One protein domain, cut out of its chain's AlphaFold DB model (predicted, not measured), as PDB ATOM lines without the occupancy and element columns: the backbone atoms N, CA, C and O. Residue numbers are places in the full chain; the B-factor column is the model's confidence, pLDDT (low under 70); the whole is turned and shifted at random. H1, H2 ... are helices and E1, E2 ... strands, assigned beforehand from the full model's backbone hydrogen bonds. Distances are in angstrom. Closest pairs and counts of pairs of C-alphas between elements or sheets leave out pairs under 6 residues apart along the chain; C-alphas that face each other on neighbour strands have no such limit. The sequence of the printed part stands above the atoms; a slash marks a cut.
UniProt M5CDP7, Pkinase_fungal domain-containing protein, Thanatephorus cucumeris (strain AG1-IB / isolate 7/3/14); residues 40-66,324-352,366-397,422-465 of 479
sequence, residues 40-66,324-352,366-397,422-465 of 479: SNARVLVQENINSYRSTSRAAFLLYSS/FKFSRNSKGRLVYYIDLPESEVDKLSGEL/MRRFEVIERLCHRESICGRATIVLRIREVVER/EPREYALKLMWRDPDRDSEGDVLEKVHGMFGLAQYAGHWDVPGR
ATOM      1  N   SER A  40     159.359 189.412 108.520       29.25
ATOM      2  CA  SER A  40     160.288 188.596 109.335       29.25
ATOM      3  C   SER A  40     159.633 188.160 110.664       29.25
ATOM      4  O   SER A  40     158.864 188.916 111.254       29.25
ATOM      5  N   ASN A  41     159.924 186.935 111.129       28.41
ATOM      6  CA  ASN A  41     159.361 186.330 112.355       28.41
ATOM      7  C   ASN A  41     160.445 186.093 113.425       28.41
ATOM      8  O   ASN A  41     161.536 185.641 113.073       28.41
ATOM      9  N   ALA A  42     160.136 186.333 114.714       32.97
ATOM     10  CA  ALA A  42     161.128 186.360 115.805       32.97
ATOM     11  C   ALA A  42     160.626 185.873 117.196       32.97
ATOM     12  O   ALA A  42     159.830 186.582 117.802       32.97
ATOM     13  N   ARG A  43     161.126 184.740 117.746       37.69
ATOM     14  CA  ARG A  43     160.644 184.041 118.980       37.69
ATOM     15  C   ARG A  43     161.451 184.223 120.301       37.69
ATOM     16  O   ARG A  43     162.673 184.332 120.257       37.69
ATOM     17  N   VAL A  44     160.782 184.216 121.475       35.66
ATOM     18  CA  VAL A  44     161.168 184.952 122.720       35.66
ATOM     19  C   VAL A  44     160.987 184.197 124.082       35.66
ATOM     20  O   VAL A  44     159.882 184.187 124.611       35.66
ATOM     21  N   LEU A  45     162.017 183.622 124.736       31.97
ATOM     22  CA  LEU A  45     161.917 183.046 126.115       31.97
ATOM     23  C   LEU A  45     162.397 183.995 127.227       31.97
ATOM     24  O   LEU A  45     163.111 184.956 126.997       31.97
ATOM     25  N   VAL A  46     162.032 183.695 128.456       33.06
ATOM     26  CA  VAL A  46     162.175 184.494 129.667       33.06
ATOM     27  C   VAL A  46     162.396 183.492 130.830       33.06
ATOM     28  O   VAL A  46     162.309 182.290 130.622       33.06
ATOM     29  N   GLN A  47     162.718 183.935 132.044       30.89
ATOM     30  CA  GLN A  47     163.287 183.165 133.159       30.89
ATOM     31  C   GLN A  47     163.412 184.196 134.315       30.89
ATOM     32  O   GLN A  47     163.950 185.248 134.013       30.89
ATOM     33  N   GLU A  48     162.828 184.012 135.523       39.62
ATOM     34  CA  GLU A  48     162.315 185.126 136.393       39.62
ATOM     35  C   GLU A  48     162.720 185.208 137.900       39.62
ATOM     36  O   GLU A  48     162.900 186.316 138.411       39.62
ATOM     37  N   ASN A  49     162.921 184.079 138.593       36.97
ATOM     38  CA  ASN A  49     163.365 183.900 140.002       36.97
ATOM     39  C   ASN A  49     162.409 184.222 141.187       36.97
ATOM     40  O   ASN A  49     161.942 185.343 141.345       36.97
ATOM     41  N   ILE A  50     162.243 183.252 142.110       30.84
ATOM     42  CA  ILE A  50     161.572 183.298 143.443       30.84
ATOM     43  C   ILE A  50     162.290 182.242 144.342       30.84
ATOM     44  O   ILE A  50     162.756 181.243 143.803       30.84
ATOM     45  N   ASN A  51     162.502 182.308 145.672       27.91
ATOM     46  CA  ASN A  51     162.115 183.157 146.831       27.91
ATOM     47  C   ASN A  51     163.360 183.290 147.790       27.91
ATOM     48  O   ASN A  51     164.393 182.710 147.472       27.91
ATOM     49  N   SER A  52     163.419 183.940 148.971       23.58
ATOM     50  CA  SER A  52     162.481 184.739 149.800       23.58
ATOM     51  C   SER A  52     163.215 185.831 150.642       23.58
ATOM     52  O   SER A  52     163.904 186.684 150.084       23.58
ATOM     53  N   TYR A  53     163.060 185.855 151.976       27.62
ATOM     54  CA  TYR A  53     163.532 186.899 152.901       27.62
ATOM     55  C   TYR A  53     165.050 186.867 153.166       27.62
ATOM     56  O   TYR A  53     165.507 186.143 154.052       27.62
ATOM     57  N   ARG A  54     165.800 187.717 152.440       29.89
ATOM     58  CA  ARG A  54     166.986 188.516 152.886       29.89
ATOM     59  C   ARG A  54     167.785 189.147 151.730       29.89
ATOM     60  O   ARG A  54     168.760 189.843 151.986       29.89
ATOM     61  N   SER A  55     167.373 188.947 150.476       30.69
ATOM     62  CA  SER A  55     168.012 189.525 149.285       30.69
ATOM     63  C   SER A  55     166.944 189.995 148.292       30.69
ATOM     64  O   SER A  55     166.195 189.177 147.760       30.69
ATOM     65  N   THR A  56     166.843 191.303 148.049       30.27
ATOM     66  CA  THR A  56     165.823 191.906 147.172       30.27
ATOM     67  C   THR A  56     166.381 192.253 145.793       30.27
ATOM     68  O   THR A  56     166.628 193.414 145.476       30.27
ATOM     69  N   SER A  57     166.549 191.234 144.946       29.72
ATOM     70  CA  SER A  57     166.510 191.324 143.474       29.72
ATOM     71  C   SER A  57     166.419 189.904 142.879       29.72
ATOM     72  O   SER A  57     167.133 189.009 143.323       29.72
ATOM     73  N   ARG A  58     165.559 189.692 141.875       35.69
ATOM     74  CA  ARG A  58     165.221 188.399 141.222       35.69
ATOM     75  C   ARG A  58     165.488 188.470 139.716       35.69
ATOM     76  O   ARG A  58     165.308 189.545 139.174       35.69
ATOM     77  N   ALA A  59     165.934 187.424 139.017       27.67
ATOM     78  CA  ALA A  59     166.425 187.565 137.638       27.67
ATOM     79  C   ALA A  59     165.435 187.141 136.519       27.67
ATOM     80  O   ALA A  59     165.216 185.947 136.375       27.67
ATOM     81  N   ALA A  60     164.954 188.121 135.729       28.17
ATOM     82  CA  ALA A  60     163.964 188.160 134.625       28.17
ATOM     83  C   ALA A  60     164.566 188.187 133.186       28.17
ATOM     84  O   ALA A  60     165.623 188.767 133.005       28.17
ATOM     85  N   PHE A  61     163.984 187.601 132.129       33.75
ATOM     86  CA  PHE A  61     164.666 187.372 130.805       33.75
ATOM     87  C   PHE A  61     163.778 187.809 129.571       33.75
ATOM     88  O   PHE A  61     162.853 188.559 129.824       33.75
ATOM     89  N   LEU A  62     164.071 187.510 128.269       27.77
ATOM     90  CA  LEU A  62     163.299 187.766 126.967       27.77
ATOM     91  C   LEU A  62     164.129 187.398 125.663       27.77
ATOM     92  O   LEU A  62     165.098 188.095 125.388       27.77
ATOM     93  N   LEU A  63     163.780 186.425 124.784       29.38
ATOM     94  CA  LEU A  63     164.446 186.189 123.452       29.38
ATOM     95  C   LEU A  63     163.864 186.997 122.253       29.38
ATOM     96  O   LEU A  63     163.075 187.895 122.466       29.38
ATOM     97  N   TYR A  64     164.292 186.692 121.017       25.94
ATOM     98  CA  TYR A  64     163.817 187.046 119.654       25.94
ATOM     99  C   TYR A  64     164.511 186.042 118.686       25.94
ATOM    100  O   TYR A  64     165.610 185.599 119.001       25.94
ATOM    101  N   SER A  65     163.961 185.698 117.515       26.55
ATOM    102  CA  SER A  65     164.607 184.830 116.491       26.55
ATOM    103  C   SER A  65     164.614 185.518 115.113       26.55
ATOM    104  O   SER A  65     164.180 186.663 115.015       26.55
ATOM    105  N   SER A  66     165.083 184.871 114.039       27.09
ATOM    106  CA  SER A  66     164.842 185.378 112.676       27.09
ATOM    107  C   SER A  66     164.700 184.262 111.643       27.09
ATOM    108  O   SER A  66     165.681 183.608 111.296       27.09
ATOM    109  N   PHE A 324     174.766 179.189 133.872       89.31
ATOM    110  CA  PHE A 324     175.849 179.245 132.898       89.31
ATOM    111  C   PHE A 324     176.821 178.071 133.064       89.31
ATOM    112  O   PHE A 324     177.236 177.719 134.170       89.31
ATOM    113  N   LYS A 325     177.225 177.493 131.931       90.69
ATOM    114  CA  LYS A 325     178.350 176.560 131.786       90.69
ATOM    115  C   LYS A 325     179.400 177.186 130.872       90.69
ATOM    116  O   LYS A 325     179.089 178.080 130.085       90.69
ATOM    117  N   PHE A 326     180.640 176.712 130.956       91.06
ATOM    118  CA  PHE A 326     181.778 177.369 130.312       91.06
ATOM    119  C   PHE A 326     182.663 176.377 129.557       91.06
ATOM    120  O   PHE A 326     182.841 175.234 129.976       91.06
ATOM    121  N   SER A 327     183.272 176.840 128.469       91.50
ATOM    122  CA  SER A 327     184.478 176.241 127.886       91.50
ATOM    123  C   SER A 327     185.481 177.346 127.534       91.50
ATOM    124  O   SER A 327     185.173 178.533 127.674       91.50
ATOM    125  N   ARG A 328     186.692 176.987 127.088       89.75
ATOM    126  CA  ARG A 328     187.643 177.946 126.505       89.75
ATOM    127  C   ARG A 328     187.748 177.732 124.998       89.75
ATOM    128  O   ARG A 328     187.853 176.602 124.529       89.75
ATOM    129  N   ASN A 329     187.740 178.825 124.238       90.19
ATOM    130  CA  ASN A 329     188.075 178.790 122.813       90.19
ATOM    131  C   ASN A 329     189.601 178.748 122.595       90.19
ATOM    132  O   ASN A 329     190.385 178.859 123.535       90.19
ATOM    133  N   SER A 330     190.036 178.657 121.335       87.31
ATOM    134  CA  SER A 330     191.457 178.605 120.949       87.31
ATOM    135  C   SER A 330     192.291 179.841 121.323       87.31
ATOM    136  O   SER A 330     193.511 179.797 121.217       87.31
ATOM    137  N   LYS A 331     191.662 180.936 121.770       86.44
ATOM    138  CA  LYS A 331     192.333 182.131 122.312       86.44
ATOM    139  C   LYS A 331     192.346 182.152 123.848       86.44
ATOM    140  O   LYS A 331     192.620 183.193 124.437       86.44
ATOM    141  N   GLY A 332     191.970 181.049 124.497       86.00
ATOM    142  CA  GLY A 332     191.855 180.949 125.951       86.00
ATOM    143  C   GLY A 332     190.698 181.755 126.551       86.00
ATOM    144  O   GLY A 332     190.664 181.930 127.765       86.00
ATOM    145  N   ARG A 333     189.748 182.262 125.751       88.88
ATOM    146  CA  ARG A 333     188.628 183.100 126.228       88.88
ATOM    147  C   ARG A 333     187.379 182.273 126.511       88.88
ATOM    148  O   ARG A 333     187.182 181.239 125.869       88.88
ATOM    149  N   LEU A 334     186.558 182.729 127.460       90.81
ATOM    150  CA  LEU A 334     185.353 182.007 127.871       90.81
ATOM    151  C   LEU A 334     184.324 181.942 126.732       90.81
ATOM    152  O   LEU A 334     183.940 182.962 126.162       90.81
ATOM    153  N   VAL A 335     183.844 180.734 126.445       93.06
ATOM    154  CA  VAL A 335     182.622 180.484 125.677       93.06
ATOM    155  C   VAL A 335     181.536 180.115 126.674       93.06
ATOM    156  O   VAL A 335     181.741 179.257 127.533       93.06
ATOM    157  N   TYR A 336     180.400 180.793 126.578       94.69
ATOM    158  CA  TYR A 336     179.292 180.653 127.512       94.69
ATOM    159  C   TYR A 336     178.231 179.725 126.920       94.69
ATOM    160  O   TYR A 336     177.845 179.879 125.761       94.69
ATOM    161  N   TYR A 337     177.722 178.812 127.739       94.12
ATOM    162  CA  TYR A 337     176.585 177.958 127.419       94.12
ATOM    163  C   TYR A 337     175.512 178.080 128.489       94.12
ATOM    164  O   TYR A 337     175.818 178.372 129.645       94.12
ATOM    165  N   ILE A 338     174.266 177.829 128.110       91.06
ATOM    166  CA  ILE A 338     173.118 177.784 129.014       91.06
ATOM    167  C   ILE A 338     172.305 176.540 128.670       91.06
ATOM    168  O   ILE A 338     172.033 176.273 127.498       91.06
ATOM    169  N   ASP A 339     171.938 175.779 129.695       87.25
ATOM    170  CA  ASP A 339     171.111 174.584 129.560       87.25
ATOM    171  C   ASP A 339     169.659 174.956 129.887       87.25
ATOM    172  O   ASP A 339     169.365 175.411 130.992       87.25
ATOM    173  N   LEU A 340     168.753 174.783 128.920       82.75
ATOM    174  CA  LEU A 340     167.329 175.122 129.028       82.75
ATOM    175  C   LEU A 340     166.466 173.850 128.991       82.75
ATOM    176  O   LEU A 340     166.831 172.913 128.277       82.75
ATOM    177  N   PRO A 341     165.329 173.770 129.707       80.31
ATOM    178  CA  PRO A 341     164.529 172.549 129.723       80.31
ATOM    179  C   PRO A 341     163.886 172.248 128.366       80.31
ATOM    180  O   PRO A 341     163.249 173.113 127.774       80.31
ATOM    181  N   GLU A 342     163.999 171.005 127.894       77.69
ATOM    182  CA  GLU A 342     163.455 170.547 126.606       77.69
ATOM    183  C   GLU A 342     161.935 170.772 126.524       77.69
ATOM    184  O   GLU A 342     161.453 171.260 125.508       77.69
ATOM    185  N   SER A 343     161.199 170.594 127.629       71.00
ATOM    186  CA  SER A 343     159.762 170.917 127.713       71.00
ATOM    187  C   SER A 343     159.436 172.379 127.395       71.00
ATOM    188  O   SER A 343     158.392 172.657 126.809       71.00
ATOM    189  N   GLU A 344     160.320 173.313 127.756       69.81
ATOM    190  CA  GLU A 344     160.157 174.741 127.468       69.81
ATOM    191  C   GLU A 344     160.696 175.122 126.086       69.81
ATOM    192  O   GLU A 344     160.421 176.223 125.626       69.81
ATOM    193  N   VAL A 345     161.423 174.229 125.401       70.75
ATOM    194  CA  VAL A 345     161.898 174.425 124.019       70.75
ATOM    195  C   VAL A 345     160.967 173.771 122.985       70.75
ATOM    196  O   VAL A 345     160.796 174.303 121.886       70.75
ATOM    197  N   ASP A 346     160.303 172.672 123.339       67.88
ATOM    198  CA  ASP A 346     159.432 171.909 122.433       67.88
ATOM    199  C   ASP A 346     158.028 172.530 122.326       67.88
ATOM    200  O   ASP A 346     157.471 172.629 121.229       67.88
ATOM    201  N   LYS A 347     157.515 173.129 123.417       62.50
ATOM    202  CA  LYS A 347     156.357 174.050 123.370       62.50
ATOM    203  C   LYS A 347     156.517 175.139 122.295       62.50
ATOM    204  O   LYS A 347     155.527 175.621 121.752       62.50
ATOM    205  N   LEU A 348     157.757 175.527 121.977       57.78
ATOM    206  CA  LEU A 348     158.072 176.634 121.066       57.78
ATOM    207  C   LEU A 348     158.111 176.229 119.604       57.78
ATOM    208  O   LEU A 348     158.032 177.098 118.734       57.78
ATOM    209  N   SER A 349     158.376 174.956 119.324       55.53
ATOM    210  CA  SER A 349     158.570 174.463 117.963       55.53
ATOM    211  C   SER A 349     157.264 174.019 117.316       55.53
ATOM    212  O   SER A 349     157.205 173.941 116.091       55.53
ATOM    213  N   GLY A 350     156.222 173.781 118.120       50.69
ATOM    214  CA  GLY A 350     154.986 173.138 117.674       50.69
ATOM    215  C   GLY A 350     155.144 171.625 117.488       50.69
ATOM    216  O   GLY A 350     154.273 170.986 116.901       50.69
ATOM    217  N   GLU A 351     156.251 171.050 117.964       48.38
ATOM    218  CA  GLU A 351     156.459 169.606 118.009       48.38
ATOM    219  C   GLU A 351     155.657 169.063 119.202       48.38
ATOM    220  O   GLU A 351     155.940 169.384 120.356       48.38
ATOM    221  N   LEU A 352     154.608 168.279 118.926       38.88
ATOM    222  CA  LEU A 352     153.858 167.584 119.973       38.88
ATOM    223  C   LEU A 352     154.817 166.677 120.763       38.88
ATOM    224  O   LEU A 352     155.614 165.975 120.129       38.88
ATOM    225  N   MET A 366     167.369 168.435 129.256       83.75
ATOM    226  CA  MET A 366     167.870 169.785 128.983       83.75
ATOM    227  C   MET A 366     168.478 169.863 127.578       83.75
ATOM    228  O   MET A 366     169.175 168.942 127.151       83.75
ATOM    229  N   ARG A 367     168.254 170.978 126.878       86.56
ATOM    230  CA  ARG A 367     168.891 171.342 125.604       86.56
ATOM    231  C   ARG A 367     169.928 172.435 125.859       86.56
ATOM    232  O   ARG A 367     169.641 173.424 126.530       86.56
ATOM    233  N   ARG A 368     171.141 172.249 125.334       90.94
ATOM    234  CA  ARG A 368     172.261 173.185 125.505       90.94
ATOM    235  C   ARG A 368     172.282 174.234 124.404       90.94
ATOM    236  O   ARG A 368     172.191 173.905 123.223       90.94
ATOM    237  N   PHE A 369     172.506 175.482 124.792       92.62
ATOM    238  CA  PHE A 369     172.648 176.616 123.888       92.62
ATOM    239  C   PHE A 369     173.994 177.306 124.098       92.62
ATOM    240  O   PHE A 369     174.395 177.539 125.233       92.62
ATOM    241  N   GLU A 370     174.686 177.643 123.015       95.31
ATOM    242  CA  GLU A 370     175.902 178.463 123.013       95.31
ATOM    243  C   GLU A 370     175.531 179.942 122.878       95.31
ATOM    244  O   GLU A 370     174.695 180.297 122.047       95.31
ATOM    245  N   VAL A 371     176.167 180.814 123.660       95.12
ATOM    246  CA  VAL A 371     176.052 182.270 123.524       95.12
ATOM    247  C   VAL A 371     176.946 182.740 122.375       95.12
ATOM    248  O   VAL A 371     178.169 182.759 122.488       95.12
ATOM    249  N   ILE A 372     176.316 183.158 121.281       94.50
ATOM    250  CA  ILE A 372     176.966 183.606 120.045       94.50
ATOM    251  C   ILE A 372     177.287 185.108 120.081       94.50
ATOM    252  O   ILE A 372     178.315 185.532 119.559       94.50
ATOM    253  N   GLU A 373     176.419 185.932 120.678       93.25
ATOM    254  CA  GLU A 373     176.553 187.397 120.633       93.25
ATOM    255  C   GLU A 373     175.958 188.076 121.873       93.25
ATOM    256  O   GLU A 373     174.939 187.635 122.396       93.25
ATOM    257  N   ARG A 374     176.546 189.196 122.315       93.00
ATOM    258  CA  ARG A 374     175.964 190.090 123.332       93.00
ATOM    259  C   ARG A 374     175.242 191.244 122.631       93.00
ATOM    260  O   ARG A 374     175.872 192.233 122.268       93.00
ATOM    261  N   LEU A 375     173.932 191.115 122.446       92.00
ATOM    262  CA  LEU A 375     173.068 192.109 121.796       92.00
ATOM    263  C   LEU A 375     172.833 193.348 122.678       92.00
ATOM    264  O   LEU A 375     172.685 194.461 122.176       92.00
ATOM    265  N   CYS A 376     172.817 193.173 124.000       91.88
ATOM    266  CA  CYS A 376     172.803 194.264 124.970       91.88
ATOM    267  C   CYS A 376     173.496 193.825 126.266       91.88
ATOM    268  O   CYS A 376     173.437 192.656 126.642       91.88
ATOM    269  N   HIS A 377     174.136 194.759 126.968       90.50
ATOM    270  CA  HIS A 377     174.672 194.515 128.302       90.50
ATOM    271  C   HIS A 377     174.632 195.801 129.132       90.50
ATOM    272  O   HIS A 377     175.272 196.796 128.795       90.50
ATOM    273  N   ARG A 378     173.868 195.801 130.226       87.69
ATOM    274  CA  ARG A 378     173.904 196.845 131.254       87.69
ATOM    275  C   ARG A 378     175.065 196.564 132.204       87.69
ATOM    276  O   ARG A 378     174.927 195.817 133.163       87.69
ATOM    277  N   GLU A 379     176.182 197.230 131.947       87.06
ATOM    278  CA  GLU A 379     177.410 197.173 132.754       87.06
ATOM    279  C   GLU A 379     177.289 197.856 134.136       87.06
ATOM    280  O   GLU A 379     178.282 197.967 134.849       87.06
ATOM    281  N   SER A 380     176.117 198.380 134.512       86.25
ATOM    282  CA  SER A 380     175.904 198.971 135.837       86.25
ATOM    283  C   SER A 380     175.987 197.903 136.930       86.25
ATOM    284  O   SER A 380     175.480 196.792 136.767       86.25
ATOM    285  N   ILE A 381     176.598 198.264 138.058       88.69
ATOM    286  CA  ILE A 381     176.493 197.541 139.326       88.69
ATOM    287  C   ILE A 381     175.006 197.441 139.665       88.69
ATOM    288  O   ILE A 381     174.463 196.344 139.709       88.69
ATOM    289  N   CYS A 382     174.332 198.589 139.793       87.44
ATOM    290  CA  CYS A 382     172.973 198.656 140.327       87.44
ATOM    291  C   CYS A 382     171.872 198.638 139.253       87.44
ATOM    292  O   CYS A 382     172.071 198.981 138.079       87.44
ATOM    293  N   GLY A 383     170.668 198.276 139.699       85.31
ATOM    294  CA  GLY A 383     169.440 198.245 138.916       85.31
ATOM    295  C   GLY A 383     169.245 196.932 138.161       85.31
ATOM    296  O   GLY A 383     169.858 195.911 138.451       85.31
ATOM    297  N   ARG A 384     168.389 196.954 137.133       83.06
ATOM    298  CA  ARG A 384     167.949 195.736 136.428       83.06
ATOM    299  C   ARG A 384     169.044 194.962 135.682       83.06
ATOM    300  O   ARG A 384     168.689 193.985 135.045       83.06
ATOM    301  N   ALA A 385     170.306 195.405 135.651       85.38
ATOM    302  CA  ALA A 385     171.444 194.732 134.998       85.38
ATOM    303  C   ALA A 385     171.090 193.910 133.731       85.38
ATOM    304  O   ALA A 385     171.459 192.749 133.590       85.38
ATOM    305  N   THR A 386     170.305 194.510 132.826       89.50
ATOM    306  CA  THR A 386     169.753 193.825 131.657       89.50
ATOM    307  C   THR A 386     170.850 193.426 130.670       89.50
ATOM    308  O   THR A 386     171.512 194.283 130.085       89.50
ATOM    309  N   ILE A 387     171.006 192.130 130.458       91.56
ATOM    310  CA  ILE A 387     171.793 191.488 129.405       91.56
ATOM    311  C   ILE A 387     170.815 191.092 128.286       91.56
ATOM    312  O   ILE A 387     169.650 190.875 128.577       91.56
ATOM    313  N   VAL A 388     171.242 191.008 127.026       93.19
ATOM    314  CA  VAL A 388     170.523 190.348 125.916       93.19
ATOM    315  C   VAL A 388     171.538 189.606 125.052       93.19
ATOM    316  O   VAL A 388     172.512 190.213 124.614       93.19
ATOM    317  N   LEU A 389     171.345 188.304 124.833       94.75
ATOM    318  CA  LEU A 389     172.330 187.389 124.252       94.75
ATOM    319  C   LEU A 389     171.759 186.627 123.058       94.75
ATOM    320  O   LEU A 389     170.821 185.864 123.216       94.75
ATOM    321  N   ARG A 390     172.357 186.701 121.875       94.38
ATOM    322  CA  ARG A 390     172.026 185.737 120.819       94.38
ATOM    323  C   ARG A 390     172.561 184.365 121.225       94.38
ATOM    324  O   ARG A 390     173.770 184.219 121.388       94.38
ATOM    325  N   ILE A 391     171.681 183.386 121.386       93.25
ATOM    326  CA  ILE A 391     172.004 181.998 121.703       93.25
ATOM    327  C   ILE A 391     171.609 181.072 120.549       93.25
ATOM    328  O   ILE A 391     170.622 181.311 119.849       93.25
ATOM    329  N   ARG A 392     172.380 180.002 120.355       92.62
ATOM    330  CA  ARG A 392     172.178 178.996 119.306       92.62
ATOM    331  C   ARG A 392     172.209 177.602 119.909       92.62
ATOM    332  O   ARG A 392     173.077 177.305 120.722       92.62
ATOM    333  N   GLU A 393     171.298 176.739 119.483       90.56
ATOM    334  CA  GLU A 393     171.262 175.351 119.933       90.56
ATOM    335  C   GLU A 393     172.533 174.567 119.551       90.56
ATOM    336  O   GLU A 393     172.970 174.561 118.394       90.56
ATOM    337  N   VAL A 394     173.096 173.842 120.521       90.06
ATOM    338  CA  VAL A 394     174.228 172.933 120.326       90.06
ATOM    339  C   VAL A 394     173.705 171.549 119.943       90.06
ATOM    340  O   VAL A 394     173.378 170.723 120.791       90.06
ATOM    341  N   VAL A 395     173.649 171.273 118.639       78.44
ATOM    342  CA  VAL A 395     173.213 169.966 118.119       78.44
ATOM    343  C   VAL A 395     174.278 168.897 118.397       78.44
ATOM    344  O   VAL A 395     175.295 168.812 117.699       78.44
ATOM    345  N   GLU A 396     174.040 168.051 119.400       61.62
ATOM    346  CA  GLU A 396     174.945 166.954 119.746       61.62
ATOM    347  C   GLU A 396     175.102 165.943 118.597       61.62
ATOM    348  O   GLU A 396     174.141 165.401 118.049       61.62
ATOM    349  N   ARG A 397     176.352 165.611 118.251       45.50
ATOM    350  CA  ARG A 397     176.663 164.690 117.139       45.50
ATOM    351  C   ARG A 397     176.369 163.209 117.439       45.50
ATOM    352  O   ARG A 397     176.583 162.367 116.564       45.50
ATOM    353  N   GLU A 422     169.044 173.631 110.214       66.06
ATOM    354  CA  GLU A 422     169.914 174.652 110.785       66.06
ATOM    355  C   GLU A 422     169.642 174.751 112.295       66.06
ATOM    356  O   GLU A 422     168.493 174.600 112.720       66.06
ATOM    357  N   PRO A 423     170.685 174.925 113.126       76.31
ATOM    358  CA  PRO A 423     170.517 174.996 114.573       76.31
ATOM    359  C   PRO A 423     169.650 176.205 114.936       76.31
ATOM    360  O   PRO A 423     169.918 177.318 114.481       76.31
ATOM    361  N   ARG A 424     168.616 175.987 115.756       84.19
ATOM    362  CA  ARG A 424     167.659 177.035 116.134       84.19
ATOM    363  C   ARG A 424     168.368 178.150 116.916       84.19
ATOM    364  O   ARG A 424     169.221 177.882 117.765       84.19
ATOM    365  N   GLU A 425     168.003 179.398 116.627       88.88
ATOM    366  CA  GLU A 425     168.561 180.599 117.258       88.88
ATOM    367  C   GLU A 425     167.491 181.463 117.915       88.88
ATOM    368  O   GLU A 425     166.361 181.570 117.434       88.88
ATOM    369  N   TYR A 426     167.895 182.118 119.000       87.75
ATOM    370  CA  TYR A 426     167.045 182.923 119.862       87.75
ATOM    371  C   TYR A 426     167.904 184.048 120.539       87.75
ATOM    372  O   TYR A 426     169.120 183.924 120.592       87.75
ATOM    373  N   ALA A 427     167.340 185.126 121.110       90.50
ATOM    374  CA  ALA A 427     168.043 186.276 121.743       90.50
ATOM    375  C   ALA A 427     167.937 186.514 123.299       90.50
ATOM    376  O   ALA A 427     167.472 187.571 123.704       90.50
ATOM    377  N   LEU A 428     168.388 185.606 124.182       90.19
ATOM    378  CA  LEU A 428     168.313 185.608 125.670       90.19
ATOM    379  C   LEU A 428     168.609 186.934 126.369       90.19
ATOM    380  O   LEU A 428     169.737 187.194 126.785       90.19
ATOM    381  N   LYS A 429     167.578 187.749 126.602       90.56
ATOM    382  CA  LYS A 429     167.613 188.724 127.690       90.56
ATOM    383  C   LYS A 429     167.780 188.014 129.023       90.56
ATOM    384  O   LYS A 429     167.235 186.938 129.179       90.56
ATOM    385  N   LEU A 430     168.517 188.638 129.934       88.00
ATOM    386  CA  LEU A 430     168.540 188.433 131.384       88.00
ATOM    387  C   LEU A 430     168.416 189.827 132.012       88.00
ATOM    388  O   LEU A 430     168.782 190.813 131.382       88.00
ATOM    389  N   MET A 431     167.920 189.970 133.226       87.31
ATOM    390  CA  MET A 431     167.737 191.235 133.935       87.31
ATOM    391  C   MET A 431     167.399 190.928 135.385       87.31
ATOM    392  O   MET A 431     167.042 189.810 135.690       87.31
ATOM    393  N   TRP A 432     167.444 191.908 136.272       83.12
ATOM    394  CA  TRP A 432     166.988 191.798 137.649       83.12
ATOM    395  C   TRP A 432     165.685 192.596 137.822       83.12
ATOM    396  O   TRP A 432     165.492 193.636 137.187       83.12
ATOM    397  N   ARG A 433     164.773 192.082 138.642       79.25
ATOM    398  CA  ARG A 433     163.423 192.558 138.931       79.25
ATOM    399  C   ARG A 433     163.165 192.532 140.432       79.25
ATOM    400  O   ARG A 433     163.850 191.861 141.203       79.25
ATOM    401  N   ASP A 434     162.138 193.265 140.815       78.12
ATOM    402  CA  ASP A 434     161.569 193.213 142.152       78.12
ATOM    403  C   ASP A 434     160.650 191.977 142.271       78.12
ATOM    404  O   ASP A 434     159.923 191.695 141.308       78.12
ATOM    405  N   PRO A 435     160.671 191.245 143.400       76.06
ATOM    406  CA  PRO A 435     159.613 190.319 143.798       76.06
ATOM    407  C   PRO A 435     158.191 190.721 143.431       76.06
ATOM    408  O   PRO A 435     157.468 189.902 142.859       76.06
ATOM    409  N   ASP A 436     157.845 191.965 143.744       81.12
ATOM    410  CA  ASP A 436     156.467 192.439 143.846       81.12
ATOM    411  C   ASP A 436     156.042 193.227 142.593       81.12
ATOM    412  O   ASP A 436     154.988 193.861 142.555       81.12
ATOM    413  N   ARG A 437     156.875 193.194 141.543       79.94
ATOM    414  CA  ARG A 437     156.555 193.708 140.206       79.94
ATOM    415  C   ARG A 437     156.100 192.581 139.288       79.94
ATOM    416  O   ARG A 437     156.721 191.518 139.267       79.94
ATOM    417  N   ASP A 438     155.103 192.898 138.465       82.25
ATOM    418  CA  ASP A 438     154.625 192.068 137.357       82.25
ATOM    419  C   ASP A 438     155.782 191.547 136.484       82.25
ATOM    420  O   ASP A 438     156.748 192.273 136.205       82.25
ATOM    421  N   SER A 439     155.664 190.301 136.020       83.62
ATOM    422  CA  SER A 439     156.629 189.687 135.103       83.62
ATOM    423  C   SER A 439     156.612 190.398 133.748       83.62
ATOM    424  O   SER A 439     155.556 190.664 133.168       83.62
ATOM    425  N   GLU A 440     157.793 190.669 133.183       85.19
ATOM    426  CA  GLU A 440     157.876 191.152 131.797       85.19
ATOM    427  C   GLU A 440     157.488 190.030 130.806       85.19
ATOM    428  O   GLU A 440     157.012 190.314 129.706       85.19
ATOM    429  N   GLY A 441     157.611 188.761 131.226       84.38
ATOM    430  CA  GLY A 441     157.152 187.580 130.491       84.38
ATOM    431  C   GLY A 441     155.634 187.518 130.329       84.38
ATOM    432  O   GLY A 441     155.169 187.359 129.201       84.38
ATOM    433  N   ASP A 442     154.866 187.753 131.402       87.25
ATOM    434  CA  ASP A 442     153.389 187.803 131.374       87.25
ATOM    435  C   ASP A 442     152.857 188.813 130.349       87.25
ATOM    436  O   ASP A 442     151.811 188.617 129.724       87.25
ATOM    437  N   VAL A 443     153.549 189.947 130.210       87.38
ATOM    438  CA  VAL A 443     153.175 191.000 129.259       87.38
ATOM    439  C   VAL A 443     153.478 190.563 127.829       87.38
ATOM    440  O   VAL A 443     152.666 190.821 126.941       87.38
ATOM    441  N   LEU A 444     154.608 189.885 127.596       85.69
ATOM    442  CA  LEU A 444     154.949 189.384 126.267       85.69
ATOM    443  C   LEU A 444     154.062 188.230 125.807       85.69
ATOM    444  O   LEU A 444     153.702 188.186 124.633       85.69
ATOM    445  N   GLU A 445     153.673 187.334 126.712       85.19
ATOM    446  CA  GLU A 445     152.740 186.246 126.415       85.19
ATOM    447  C   GLU A 445     151.410 186.777 125.871       85.19
ATOM    448  O   GLU A 445     150.942 186.341 124.819       85.19
ATOM    449  N   LYS A 446     150.862 187.818 126.510       88.31
ATOM    450  CA  LYS A 446     149.610 188.480 126.100       88.31
ATOM    451  C   LYS A 446     149.678 189.164 124.730       88.31
ATOM    452  O   LYS A 446     148.627 189.445 124.159       88.31
ATOM    453  N   VAL A 447     150.876 189.445 124.206       85.94
ATOM    454  CA  VAL A 447     151.081 190.053 122.876       85.94
ATOM    455  C   VAL A 447     151.696 189.086 121.854       85.94
ATOM    456  O   VAL A 447     152.100 189.506 120.767       85.94
ATOM    457  N   HIS A 448     151.742 187.786 122.160       83.62
ATOM    458  CA  HIS A 448     152.133 186.755 121.200       83.62
ATOM    459  C   HIS A 448     151.266 186.816 119.927       83.62
ATOM    460  O   HIS A 448     150.070 187.100 119.984       83.62
ATOM    461  N   GLY A 449     151.857 186.563 118.758       79.94
ATOM    462  CA  GLY A 449     151.159 186.617 117.470       79.94
ATOM    463  C   GLY A 449     150.887 188.031 116.940       79.94
ATOM    464  O   GLY A 449     150.517 188.180 115.775       79.94
ATOM    465  N   MET A 450     151.093 189.087 117.737       85.00
ATOM    466  CA  MET A 450     150.898 190.462 117.273       85.00
ATOM    467  C   MET A 450     151.993 190.879 116.282       85.00
ATOM    468  O   MET A 450     153.189 190.664 116.497       85.00
ATOM    469  N   PHE A 451     151.576 191.514 115.184       85.25
ATOM    470  CA  PHE A 451     152.480 191.987 114.136       85.25
ATOM    471  C   PHE A 451     153.432 193.079 114.647       85.25
ATOM    472  O   PHE A 451     153.025 193.996 115.358       85.25
ATOM    473  N   GLY A 452     154.704 192.999 114.242       79.25
ATOM    474  CA  GLY A 452     155.743 193.959 114.627       79.25
ATOM    475  C   GLY A 452     156.268 193.800 116.059       79.25
ATOM    476  O   GLY A 452     157.123 194.585 116.465       79.25
ATOM    477  N   LEU A 453     155.791 192.801 116.810       79.38
ATOM    478  CA  LEU A 453     156.250 192.496 118.163       79.38
ATOM    479  C   LEU A 453     157.042 191.187 118.244       79.38
ATOM    480  O   LEU A 453     157.000 190.316 117.370       79.38
ATOM    481  N   ALA A 454     157.774 191.084 119.347       73.00
ATOM    482  CA  ALA A 454     158.462 189.896 119.814       73.00
ATOM    483  C   ALA A 454     157.465 188.729 119.973       73.00
ATOM    484  O   ALA A 454     156.486 188.855 120.704       73.00
ATOM    485  N   GLN A 455     157.702 187.585 119.330       78.44
ATOM    486  CA  GLN A 455     156.839 186.408 119.472       78.44
ATOM    487  C   GLN A 455     157.204 185.638 120.743       78.44
ATOM    488  O   GLN A 455     158.160 184.870 120.745       78.44
ATOM    489  N   TYR A 456     156.461 185.831 121.831       79.31
ATOM    490  CA  TYR A 456     156.662 185.085 123.081       79.31
ATOM    491  C   TYR A 456     156.845 183.568 122.877       79.31
ATOM    492  O   TYR A 456     156.276 182.982 121.960       79.31
ATOM    493  N   ALA A 457     157.656 182.949 123.726       76.19
ATOM    494  CA  ALA A 457     157.976 181.530 123.697       76.19
ATOM    495  C   ALA A 457     157.853 180.891 125.099       76.19
ATOM    496  O   ALA A 457     157.235 179.842 125.213       76.19
ATOM    497  N   GLY A 458     158.344 181.513 126.177       77.56
ATOM    498  CA  GLY A 458     158.168 180.977 127.543       77.56
ATOM    499  C   GLY A 458     158.747 181.882 128.632       77.56
ATOM    500  O   GLY A 458     159.500 182.785 128.287       77.56
ATOM    501  N   HIS A 459     158.424 181.656 129.915       81.69
ATOM    502  CA  HIS A 459     159.024 182.359 131.065       81.69
ATOM    503  C   HIS A 459     159.081 181.524 132.363       81.69
ATOM    504  O   HIS A 459     158.138 180.782 132.612       81.69
ATOM    505  N   TRP A 460     160.151 181.600 133.188       74.00
ATOM    506  CA  TRP A 460     160.234 180.815 134.455       74.00
ATOM    507  C   TRP A 460     161.204 181.272 135.582       74.00
ATOM    508  O   TRP A 460     162.427 181.255 135.477       74.00
ATOM    509  N   ASP A 461     160.664 181.585 136.758       71.75
ATOM    510  CA  ASP A 461     160.874 180.908 138.059       71.75
ATOM    511  C   ASP A 461     162.244 180.291 138.461       71.75
ATOM    512  O   ASP A 461     162.245 179.234 139.089       71.75
ATOM    513  N   VAL A 462     163.411 180.892 138.175       63.75
ATOM    514  CA  VAL A 462     164.729 180.370 138.637       63.75
ATOM    515  C   VAL A 462     164.817 180.187 140.165       63.75
ATOM    516  O   VAL A 462     164.658 181.158 140.899       63.75
ATOM    517  N   PRO A 463     165.215 179.021 140.690       51.03
ATOM    518  CA  PRO A 463     165.400 178.878 142.134       51.03
ATOM    519  C   PRO A 463     166.710 179.507 142.637       51.03
ATOM    520  O   PRO A 463     167.796 179.208 142.139       51.03
ATOM    521  N   GLY A 464     166.627 180.337 143.678       49.62
ATOM    522  CA  GLY A 464     167.777 180.652 144.531       49.62
ATOM    523  C   GLY A 464     168.028 179.532 145.549       49.62
ATOM    524  O   GLY A 464     167.083 178.914 146.038       49.62
ATOM    525  N   ARG A 465     169.292 179.272 145.911       44.53
ATOM    526  CA  ARG A 465     169.608 178.379 147.038       44.53
ATOM    527  C   ARG A 465     169.304 179.115 148.346       44.53
ATOM    528  O   ARG A 465     169.771 180.236 148.532       44.53
TER     529      ARG A 465
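Overview. This is residues 40 to 66, 324 to 352, 366 to 397 and 422 to 465 of the 479 residues of the protein "Pkinase_fungal domain-containing protein" of Thanatephorus cucumeris (strain AG1-IB / isolate 7/3/14) (UniProt M5CDP7). One strongly twisted antiparallel sheet of six strands, in the order E2, E7, E6, E5, E4, E3, makes the main body, with the hairpin of E3 and E4 at one edge and the hairpin of E5 and E6 in its middle. Near the opposite edge a small parallel pair of strands, E1 and E8, packs on it, E1 meeting E7 and the end of E2 at Leu 62, and the short helix H2 packs on E8 and E2; the other short helix, H1, follows directly on E4. The printed part has 132 residues, with two named helices and eight named strands in the order E1, E2, E3, E4, H1, E5, E6, E7, H2, E8; it is mostly strand, although under half of the residues, 64, are in named elements. It is compact, with a radius of gyration of the C-alphas of 15.2 A, and its C-alphas span 44 by 41 by 26 A.

Arrangement. In the sheet, E7, residues 425 to 433, has E2, residues 58 to 62, as an antiparallel neighbour at 151 degrees, with N 60 and O 431 2.7 A apart. E7 is also the antiparallel neighbour of E6, residues 387 to 393, at 147 degrees, with N 428 and O 389 2.6 A apart. E6 and E5, residues 366 to 377, form a hairpin at 142 degrees, with N 375 and O 388 2.7 A apart; E5 bends by 77 degrees at residue 373. E5 and E4, residues 334 to 341, are antiparallel at 126 degrees, with N 371 and O 336 2.8 A apart. E4 and E3, residues 324 to 328, form a hairpin at 145 degrees, with N 325 and O 337 2.8 A apart. E2 and E3 are the edge strands, and from one to the other the strands' lines turn by 110 degrees. E1, residues 43 to 45, and E8, residues 455 to 458, are parallel neighbours at 30 degrees, with N 457 and O 44 2.7 A apart. The closest C-alphas of E1 and E2 are those of Leu 45 and Leu 62, 5.0 A apart, and those of E1 and E7 are Arg 43 and Tyr 426, 6.6 A apart. H2, residues 440 to 445, is on the six-stranded sheet but only grazes it; its closest C-alpha pair with E8 is Glu 445 and Tyr 456, 5.3 A apart. H1, residues 342 to 346, also only grazes that sheet, with the closest C-alphas of H1 and E5, those of Glu 342 and Met 366, 5.1 A apart. H1 and H2 are apart. In both helices each O i to N i+4 pair is within hydrogen-bond range.

Along the chain. E5 measures 25.7 A from first to last C-alpha; C-alpha 366 is at (167.870, 169.785, 128.983), and C-alpha 377 is at (174.672, 194.515, 128.302). E7 measures 25.3 A, E4 22.9 A, E6 18.7 A, E2 14.4 A and E3 13.5 A. E8 measures 9.8 A, H2 8.9 A, E1 7.3 A and H1 6.0 A. E1 begins at C-alpha 43, (160.644, 184.041, 118.980), and E8 ends at C-alpha 458, (158.168, 180.977, 127.543).

Size, cuts and confidence. The two C-alphas farthest apart, those of Arg 54 and Glu 422, are 44.4 A apart. Residues 67 to 323, 353 to 365 and 398 to 421 are not printed, and the C-alpha gaps across these cuts are 23.8 A, 16.8 A and 13.6 A. Of the links that are printed whole, E1 to E2, 12 residues, is long, while E3 to E4 and E4 to H1 are tight. The mean pLDDT of the printed part is 71.3; 42 residues are under 70, among them residues 40 to 66, which hold E1 and E2.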